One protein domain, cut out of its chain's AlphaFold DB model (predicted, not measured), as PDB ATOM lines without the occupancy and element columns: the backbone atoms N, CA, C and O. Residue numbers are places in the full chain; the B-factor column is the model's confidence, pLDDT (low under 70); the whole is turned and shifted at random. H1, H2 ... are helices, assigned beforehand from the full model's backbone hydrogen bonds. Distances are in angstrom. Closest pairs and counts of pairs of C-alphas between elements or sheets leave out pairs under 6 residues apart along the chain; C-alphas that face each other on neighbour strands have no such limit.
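AT A GLANCE: This is residues 2 to 59 of the 285 residues of the protein "DUF1992 domain-containing protein" of Glarea lozoyensis (strain ATCC 74030 / MF5533) (UniProt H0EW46). One long helix, H3, makes much of the length of an open, drawn-out chain, with a V of two helices, H1 and H2, beyond its first end and a short helix, H4, turned sharply off its last end. H3 packs on neither H1 nor H2, and the V is joined to it through residues 27 to 30. The printed part has 58 residues with four named helices, H1, H2, H3 and H4 in that order along the chain, and no named strand; the class is all helix. The whole is extended, with a radius of gyration of the C-alphas of 16.5 A and spans of 47 by 23 by 20 A.

HOW THE PARTS SIT: H3, residues 31 to 49, touches no helix, and its residues 31 to 46 stand free. H4, residues 51 to 57, is close to H3 but not clearly touching it; their closest C-alphas, those of Lys 47 and Phe 54, are 7.3 A apart. The lines of H3 and H4 are about perpendicular, at 80 degrees. H2, residues 17 to 26, is apart from H3 and H4. H1, residues 2 to 14, touches H2 with residues 9 to 13 alone; the closest C-alphas, those of Ala 12 and Gly 20, are 4.9 A apart. H1 and H2 run opposite ways at a steep tilt of 51 degrees. H1 is apart from H3 and H4. In H1, H2, H3 and H4 every O i to N i+4 pair is within hydrogen-bond range.

IN THESE COORDINATES: H3 is 26.6 A long, from C-alpha 31 at (-33.608, -14.397, 0.010) to C-alpha 49 at (-58.191, -16.307, -10.082). H1 is 18.1 A long and begins with C-alpha 2 at (-35.978, -33.349, 0.913). H2 measures 14.5 A and H4 10.0 A.

THE WHOLE: The two C-alphas farthest apart, those of Ala 19 and Leu 59, are 48.9 A apart. The printed part has no cut, and its three links are tight. The mean pLDDT of the printed part is 86.4, and residue 28 is under 70.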
ATOM      1  N   SER A   2     -35.141 -34.547   0.703       71.31
ATOM      2  CA  SER A   2     -35.978 -33.349   0.913       71.31
ATOM      3  C   SER A   2     -37.270 -33.615   1.689       71.31
ATOM      4  O   SER A   2     -37.455 -32.995   2.718       71.31
ATOM      5  N   ARG A   3     -38.080 -34.609   1.294       79.56
ATOM      6  CA  ARG A   3     -39.329 -34.952   2.008       79.56
ATOM      7  C   ARG A   3     -39.142 -35.216   3.502       79.56
ATOM      8  O   ARG A   3     -39.883 -34.690   4.298       79.56
ATOM      9  N   ARG A   4     -38.101 -35.957   3.896       83.38
ATOM     10  CA  ARG A   4     -37.837 -36.234   5.322       83.38
ATOM     11  C   ARG A   4     -37.410 -34.991   6.105       83.38
ATOM     12  O   ARG A   4     -37.613 -34.944   7.308       83.38
ATOM     13  N   LEU A   5     -36.761 -34.033   5.441       79.19
ATOM     14  CA  LEU A   5     -36.414 -32.746   6.042       79.19
ATOM     15  C   LEU A   5     -37.642 -31.833   6.110       79.19
ATOM     16  O   LEU A   5     -37.806 -31.163   7.116       79.19
ATOM     17  N   GLU A   6     -38.501 -31.849   5.087       81.38
ATOM     18  CA  GLU A   6     -39.810 -31.182   5.086       81.38
ATOM     19  C   GLU A   6     -40.667 -31.711   6.246       81.38
ATOM     20  O   GLU A   6     -41.031 -30.927   7.115       81.38
ATOM     21  N   ASP A   7     -40.842 -33.032   6.346       85.75
ATOM     22  CA  ASP A   7     -41.565 -33.697   7.437       85.75
ATOM     23  C   ASP A   7     -40.972 -33.312   8.810       85.75
ATOM     24  O   ASP A   7     -41.689 -32.862   9.694       85.75
ATOM     25  N   ALA A   8     -39.641 -33.363   8.977       82.94
ATOM     26  CA  ALA A   8     -38.989 -32.971  10.233       82.94
ATOM     27  C   ALA A   8     -39.162 -31.476  10.576       82.94
ATOM     28  O   ALA A   8     -39.200 -31.108  11.752       82.94
ATOM     29  N   THR A   9     -39.250 -30.597   9.571       80.38
ATOM     30  CA  THR A   9     -39.553 -29.173   9.786       80.38
ATOM     31  C   THR A   9     -41.027 -28.928  10.090       80.38
ATOM     32  O   THR A   9     -41.332 -28.056  10.903       80.38
ATOM     33  N   GLU A  10     -41.937 -29.695   9.490       84.94
ATOM     34  CA  GLU A  10     -43.371 -29.660   9.786       84.94
ATOM     35  C   GLU A  10     -43.637 -30.139  11.219       84.94
ATOM     36  O   GLU A  10     -44.307 -29.435  11.977       84.94
ATOM     37  N   ASP A  11     -43.007 -31.240  11.633       86.56
ATOM     38  CA  ASP A  11     -43.055 -31.758  13.004       86.56
ATOM     39  C   ASP A  11     -42.504 -30.722  14.000       86.56
ATOM     40  O   ASP A  11     -43.126 -30.418  15.019       86.56
ATOM     41  N   ALA A  12     -41.381 -30.066  13.684       83.31
ATOM     42  CA  ALA A  12     -40.839 -29.001  14.529       83.31
ATOM     43  C   ALA A  12     -41.772 -27.774  14.646       83.31
ATOM     44  O   ALA A  12     -41.797 -27.119  15.690       83.31
ATOM     45  N   LEU A  13     -42.551 -27.447  13.608       81.25
ATOM     46  CA  LEU A  13     -43.486 -26.312  13.609       81.25
ATOM     47  C   LEU A  13     -44.824 -26.626  14.296       81.25
ATOM     48  O   LEU A  13     -45.420 -25.721  14.898       81.25
ATOM     49  N   LEU A  14     -45.295 -27.870  14.189       85.00
ATOM     50  CA  LEU A  14     -46.576 -28.328  14.728       85.00
ATOM     51  C   LEU A  14     -46.451 -28.860  16.164       85.00
ATOM     52  O   LEU A  14     -47.257 -28.477  17.011       85.00
ATOM     53  N   GLU A  15     -45.428 -29.666  16.466       86.12
ATOM     54  CA  GLU A  15     -45.189 -30.239  17.804       86.12
ATOM     55  C   GLU A  15     -44.189 -29.427  18.642       86.12
ATOM     56  O   GLU A  15     -44.321 -29.349  19.864       86.12
ATOM     57  N   GLY A  16     -43.216 -28.753  18.017       78.06
ATOM     58  CA  GLY A  16     -42.125 -28.052  18.718       78.06
ATOM     59  C   GLY A  16     -42.491 -26.722  19.404       78.06
ATOM     60  O   GLY A  16     -41.625 -26.069  20.001       78.06
ATOM     61  N   GLY A  17     -43.753 -26.284  19.346       84.19
ATOM     62  CA  GLY A  17     -44.241 -25.086  20.040       84.19
ATOM     63  C   GLY A  17     -43.470 -23.799  19.693       84.19
ATOM     64  O   GLY A  17     -43.135 -23.537  18.539       84.19
ATOM     65  N   ARG A  18     -43.189 -22.944  20.692       80.12
ATOM     66  CA  ARG A  18     -42.442 -21.681  20.480       80.12
ATOM     67  C   ARG A  18     -40.967 -21.900  20.134       80.12
ATOM     68  O   ARG A  18     -40.412 -21.100  19.390       80.12
ATOM     69  N   ALA A  19     -40.340 -22.949  20.668       81.94
ATOM     70  CA  ALA A  19     -38.923 -23.229  20.438       81.94
ATOM     71  C   ALA A  19     -38.668 -23.707  19.002       81.94
ATOM     72  O   ALA A  19     -37.732 -23.233  18.365       81.94
ATOM     73  N   GLY A  20     -39.545 -24.565  18.466       79.56
ATOM     74  CA  GLY A  20     -39.482 -25.013  17.074       79.56
ATOM     75  C   GLY A  20     -39.680 -23.873  16.071       79.56
ATOM     76  O   GLY A  20     -38.881 -23.720  15.151       79.56
ATOM     77  N   ARG A  21     -40.664 -22.990  16.301       77.69
ATOM     78  CA  ARG A  21     -40.854 -21.777  15.478       77.69
ATOM     79  C   ARG A  21     -39.636 -20.857  15.512       77.69
ATOM     80  O   ARG A  21     -39.197 -20.400  14.465       77.69
ATOM     81  N   LYS A  22     -39.049 -20.655  16.696       79.88
ATOM     82  CA  LYS A  22     -37.860 -19.815  16.859       79.88
ATOM     83  C   LYS A  22     -36.624 -20.412  16.180       79.88
ATOM     84  O   LYS A  22     -35.876 -19.672  15.564       79.88
ATOM     85  N   ALA A  23     -36.436 -21.731  16.225       78.69
ATOM     86  CA  ALA A  23     -35.337 -22.404  15.530       78.69
ATOM     87  C   ALA A  23     -35.454 -22.282  13.999       78.69
ATOM     88  O   ALA A  23     -34.454 -22.084  13.315       78.69
ATOM     89  N   VAL A  24     -36.675 -22.347  13.463       75.62
ATOM     90  CA  VAL A  24     -36.942 -22.125  12.032       75.62
ATOM     91  C   VAL A  24     -36.751 -20.651  11.646       75.62
ATOM     92  O   VAL A  24     -36.207 -20.362  10.581       75.62
ATOM     93  N   GLU A  25     -37.142 -19.712  12.511       74.12
ATOM     94  CA  GLU A  25     -36.908 -18.272  12.322       74.12
ATOM     95  C   GLU A  25     -35.413 -17.911  12.385       74.12
ATOM     96  O   GLU A  25     -34.926 -17.169  11.531       74.12
ATOM     97  N   GLU A  26     -34.676 -18.470  13.351       76.50
ATOM     98  CA  GLU A  26     -33.230 -18.281  13.539       76.50
ATOM     99  C   GLU A  26     -32.416 -18.924  12.401       76.50
ATOM    100  O   GLU A  26     -31.377 -18.387  12.020       76.50
ATOM    101  N   ALA A  27     -32.901 -20.021  11.803       77.44
ATOM    102  CA  ALA A  27     -32.273 -20.655  10.640       77.44
ATOM    103  C   ALA A  27     -32.398 -19.836   9.338       77.44
ATOM    104  O   ALA A  27     -31.661 -20.120   8.398       77.44
ATOM    105  N   GLY A  28     -33.289 -18.834   9.287       68.38
ATOM    106  CA  GLY A  28     -33.368 -17.796   8.254       68.38
ATOM    107  C   GLY A  28     -33.418 -18.293   6.800       68.38
ATOM    108  O   GLY A  28     -32.394 -18.578   6.188       68.38
ATOM    109  N   PHE A  29     -34.599 -18.308   6.173       78.38
ATOM    110  CA  PHE A  29     -34.711 -18.642   4.744       78.38
ATOM    111  C   PHE A  29     -33.864 -17.701   3.869       78.38
ATOM    112  O   PHE A  29     -33.951 -16.476   4.021       78.38
ATOM    113  N   SER A  30     -33.109 -18.264   2.919       87.88
ATOM    114  CA  SER A  30     -32.365 -17.474   1.934       87.88
ATOM    115  C   SER A  30     -33.305 -16.557   1.147       87.88
ATOM    116  O   SER A  30     -34.464 -16.894   0.887       87.88
ATOM    117  N   GLU A  31     -32.815 -15.377   0.764       86.31
ATOM    118  CA  GLU A  31     -33.608 -14.397   0.010       86.31
ATOM    119  C   GLU A  31     -34.098 -14.968  -1.327       86.31
ATOM    120  O   GLU A  31     -35.255 -14.769  -1.692       86.31
ATOM    121  N   GLU A  32     -33.275 -15.779  -1.995       90.50
ATOM    122  CA  GLU A  32     -33.649 -16.492  -3.223       90.50
ATOM    123  C   GLU A  32     -34.815 -17.468  -3.010       90.50
ATOM    124  O   GLU A  32     -35.708 -17.578  -3.851       90.50
ATOM    125  N   LEU A  33     -34.840 -18.184  -1.880       87.31
ATOM    126  CA  LEU A  33     -35.920 -19.121  -1.567       87.31
ATOM    127  C   LEU A  33     -37.204 -18.354  -1.250       87.31
ATOM    128  O   LEU A  33     -38.261 -18.719  -1.759       87.31
ATOM    129  N   LYS A  34     -37.112 -17.250  -0.498       88.00
ATOM    130  CA  LYS A  34     -38.253 -16.353  -0.255       88.00
ATOM    131  C   LYS A  34     -38.841 -15.835  -1.567       88.00
ATOM    132  O   LYS A  34     -40.052 -15.905  -1.742       88.00
ATOM    133  N   GLN A  35     -38.000 -15.387  -2.498       94.50
ATOM    134  CA  GLN A  35     -38.438 -14.927  -3.819       94.50
ATOM    135  C   GLN A  35     -39.144 -16.039  -4.606       94.50
ATOM    136  O   GLN A  35     -40.260 -15.830  -5.073       94.50
ATOM    137  N   ARG A  36     -38.568 -17.248  -4.673       94.81
ATOM    138  CA  ARG A  36     -39.212 -18.407  -5.325       94.81
ATOM    139  C   ARG A  36     -40.546 -18.779  -4.683       94.81
ATOM    140  O   ARG A  36     -41.465 -19.227  -5.364       94.81
ATOM    141  N   LEU A  37     -40.652 -18.641  -3.365       93.12
ATOM    142  CA  LEU A  37     -41.867 -18.969  -2.627       93.12
ATOM    143  C   LEU A  37     -42.952 -17.917  -2.877       93.12
ATOM    144  O   LEU A  37     -44.099 -18.289  -3.113       93.12
ATOM    145  N   LEU A  38     -42.587 -16.633  -2.925       94.62
ATOM    146  CA  LEU A  38     -43.482 -15.556  -3.352       94.62
ATOM    147  C   LEU A  38     -43.955 -15.762  -4.795       94.62
ATOM    148  O   LEU A  38     -45.160 -15.766  -5.021       94.62
ATOM    149  N   GLU A  39     -43.057 -16.066  -5.733       97.38
ATOM    150  CA  GLU A  39     -43.407 -16.379  -7.128       97.38
ATOM    151  C   GLU A  39     -44.347 -17.597  -7.216       97.38
ATOM    152  O   GLU A  39     -45.327 -17.616  -7.969       97.38
ATOM    153  N   ARG A  40     -44.109 -18.631  -6.402       97.56
ATOM    154  CA  ARG A  40     -44.993 -19.800  -6.337       97.56
ATOM    155  C   ARG A  40     -46.368 -19.446  -5.770       97.56
ATOM    156  O   ARG A  40     -47.371 -19.949  -6.270       97.56
ATOM    157  N   ILE A  41     -46.435 -18.586  -4.756       96.75
ATOM    158  CA  ILE A  41     -47.701 -18.089  -4.207       96.75
ATOM    159  C   ILE A  41     -48.434 -17.250  -5.255       96.75
ATOM    160  O   ILE A  41     -49.621 -17.470  -5.473       96.75
ATOM    161  N   GLU A  42     -47.749 -16.327  -5.922       97.44
ATOM    162  CA  GLU A  42     -48.315 -15.468  -6.965       97.44
ATOM    163  C   GLU A  42     -48.819 -16.289  -8.150       97.44
ATOM    164  O   GLU A  42     -49.955 -16.108  -8.579       97.44
ATOM    165  N   SER A  43     -48.047 -17.270  -8.621       95.69
ATOM    166  CA  SER A  43     -48.481 -18.172  -9.693       95.69
ATOM    167  C   SER A  43     -49.662 -19.057  -9.283       95.69
ATOM    168  O   SER A  43     -50.538 -19.320 -10.108       95.69
ATOM    169  N   HIS A  44     -49.745 -19.498  -8.023       95.81
ATOM    170  CA  HIS A  44     -50.925 -20.203  -7.513       95.81
ATOM    171  C   HIS A  44     -52.145 -19.286  -7.400       95.81
ATOM    172  O   HIS A  44     -53.227 -19.694  -7.823       95.81
ATOM    173  N   LYS A  45     -51.980 -18.057  -6.894       96.00
ATOM    174  CA  LYS A  45     -53.047 -17.046  -6.844       96.00
ATOM    175  C   LYS A  45     -53.563 -16.740  -8.246       96.00
ATOM    176  O   LYS A  45     -54.754 -16.890  -8.494       96.00
ATOM    177  N   PHE A  46     -52.660 -16.489  -9.190       95.88
ATOM    178  CA  PHE A  46     -52.987 -16.252 -10.594       95.88
ATOM    179  C   PHE A  46     -53.758 -17.421 -11.219       95.88
ATOM    180  O   PHE A  46     -54.750 -17.208 -11.917       95.88
ATOM    181  N   LYS A  47     -53.351 -18.669 -10.942       93.06
ATOM    182  CA  LYS A  47     -54.087 -19.868 -11.376       93.06
ATOM    183  C   LYS A  47     -55.467 -19.974 -10.742       93.06
ATOM    184  O   LYS A  47     -56.395 -20.392 -11.423       93.06
ATOM    185  N   SER A  48     -55.598 -19.626  -9.464       90.69
ATOM    186  CA  SER A  48     -56.882 -19.681  -8.765       90.69
ATOM    187  C   SER A  48     -57.866 -18.628  -9.281       90.69
ATOM    188  O   SER A  48     -59.023 -18.950  -9.524       90.69
ATOM    189  N   GLU A  49     -57.391 -17.408  -9.536       91.19
ATOM    190  CA  GLU A  49     -58.191 -16.307 -10.082       91.19
ATOM    191  C   GLU A  49     -58.621 -16.586 -11.529       91.19
ATOM    192  O   GLU A  49     -59.753 -16.305 -11.907       91.19
ATOM    193  N   ASN A  50     -57.744 -17.209 -12.324       91.50
ATOM    194  CA  ASN A  50     -57.974 -17.493 -13.744       91.50
ATOM    195  C   ASN A  50     -58.290 -18.972 -14.021       91.50
ATOM    196  O   ASN A  50     -58.017 -19.471 -15.116       91.50
ATOM    197  N   ALA A  51     -58.851 -19.695 -13.049       89.50
ATOM    198  CA  ALA A  51     -59.057 -21.141 -13.153       89.50
ATOM    199  C   ALA A  51     -59.871 -21.549 -14.399       89.50
ATOM    200  O   ALA A  51     -59.516 -22.521 -15.066       89.50
ATOM    201  N   ALA A  52     -60.903 -20.776 -14.758       89.69
ATOM    202  CA  ALA A  52     -61.728 -21.020 -15.947       89.69
ATOM    203  C   ALA A  52     -60.942 -20.851 -17.262       89.69
ATOM    204  O   ALA A  52     -61.035 -21.688 -18.156       89.69
ATOM    205  N   ALA A  53     -60.094 -19.823 -17.358       90.50
ATOM    206  CA  ALA A  53     -59.265 -19.590 -18.543       90.50
ATOM    207  C   ALA A  53     -58.219 -20.700 -18.732       90.50
ATOM    208  O   ALA A  53     -57.975 -21.153 -19.851       90.50
ATOM    209  N   PHE A  54     -57.630 -21.189 -17.635       91.62
ATOM    210  CA  PHE A  54     -56.732 -22.344 -17.682       91.62
ATOM    211  C   PHE A  54     -57.460 -23.635 -18.067       91.62
ATOM    212  O   PHE A  54     -56.904 -24.440 -18.816       91.62
ATOM    213  N   ALA A  55     -58.690 -23.831 -17.587       91.00
ATOM    214  CA  ALA A  55     -59.511 -24.973 -17.968       91.00
ATOM    215  C   ALA A  55     -59.844 -24.942 -19.465       91.00
ATOM    216  O   ALA A  55     -59.674 -25.956 -20.136       91.00
ATOM    217  N   GLU A  56     -60.232 -23.782 -20.003       90.56
ATOM    218  CA  GLU A  56     -60.513 -23.596 -21.430       90.56
ATOM    219  C   GLU A  56     -59.267 -23.824 -22.299       90.56
ATOM    220  O   GLU A  56     -59.328 -24.567 -23.281       90.56
ATOM    221  N   ALA A  57     -58.118 -23.261 -21.911       91.75
ATOM    222  CA  ALA A  57     -56.851 -23.448 -22.622       91.75
ATOM    223  C   ALA A  57     -56.356 -24.907 -22.598       91.75
ATOM    224  O   ALA A  57     -55.662 -25.342 -23.517       91.75
ATOM    225  N   GLY A  58     -56.714 -25.669 -21.559       91.00
ATOM    226  CA  GLY A  58     -56.401 -27.093 -21.438       91.00
ATOM    227  C   GLY A  58     -57.261 -28.008 -22.316       91.00
ATOM    228  O   GLY A  58     -56.963 -29.201 -22.420       91.00
ATOM    229  N   LEU A  59     -58.319 -27.494 -22.953       90.50
ATOM    230  CA  LEU A  59     -59.189 -28.303 -23.802       90.50
ATOM    231  C   LEU A  59     -58.559 -28.588 -25.166       90.50
ATOM    232  O   LEU A  59     -58.023 -27.717 -25.850       90.50
TER     233      LEU A  59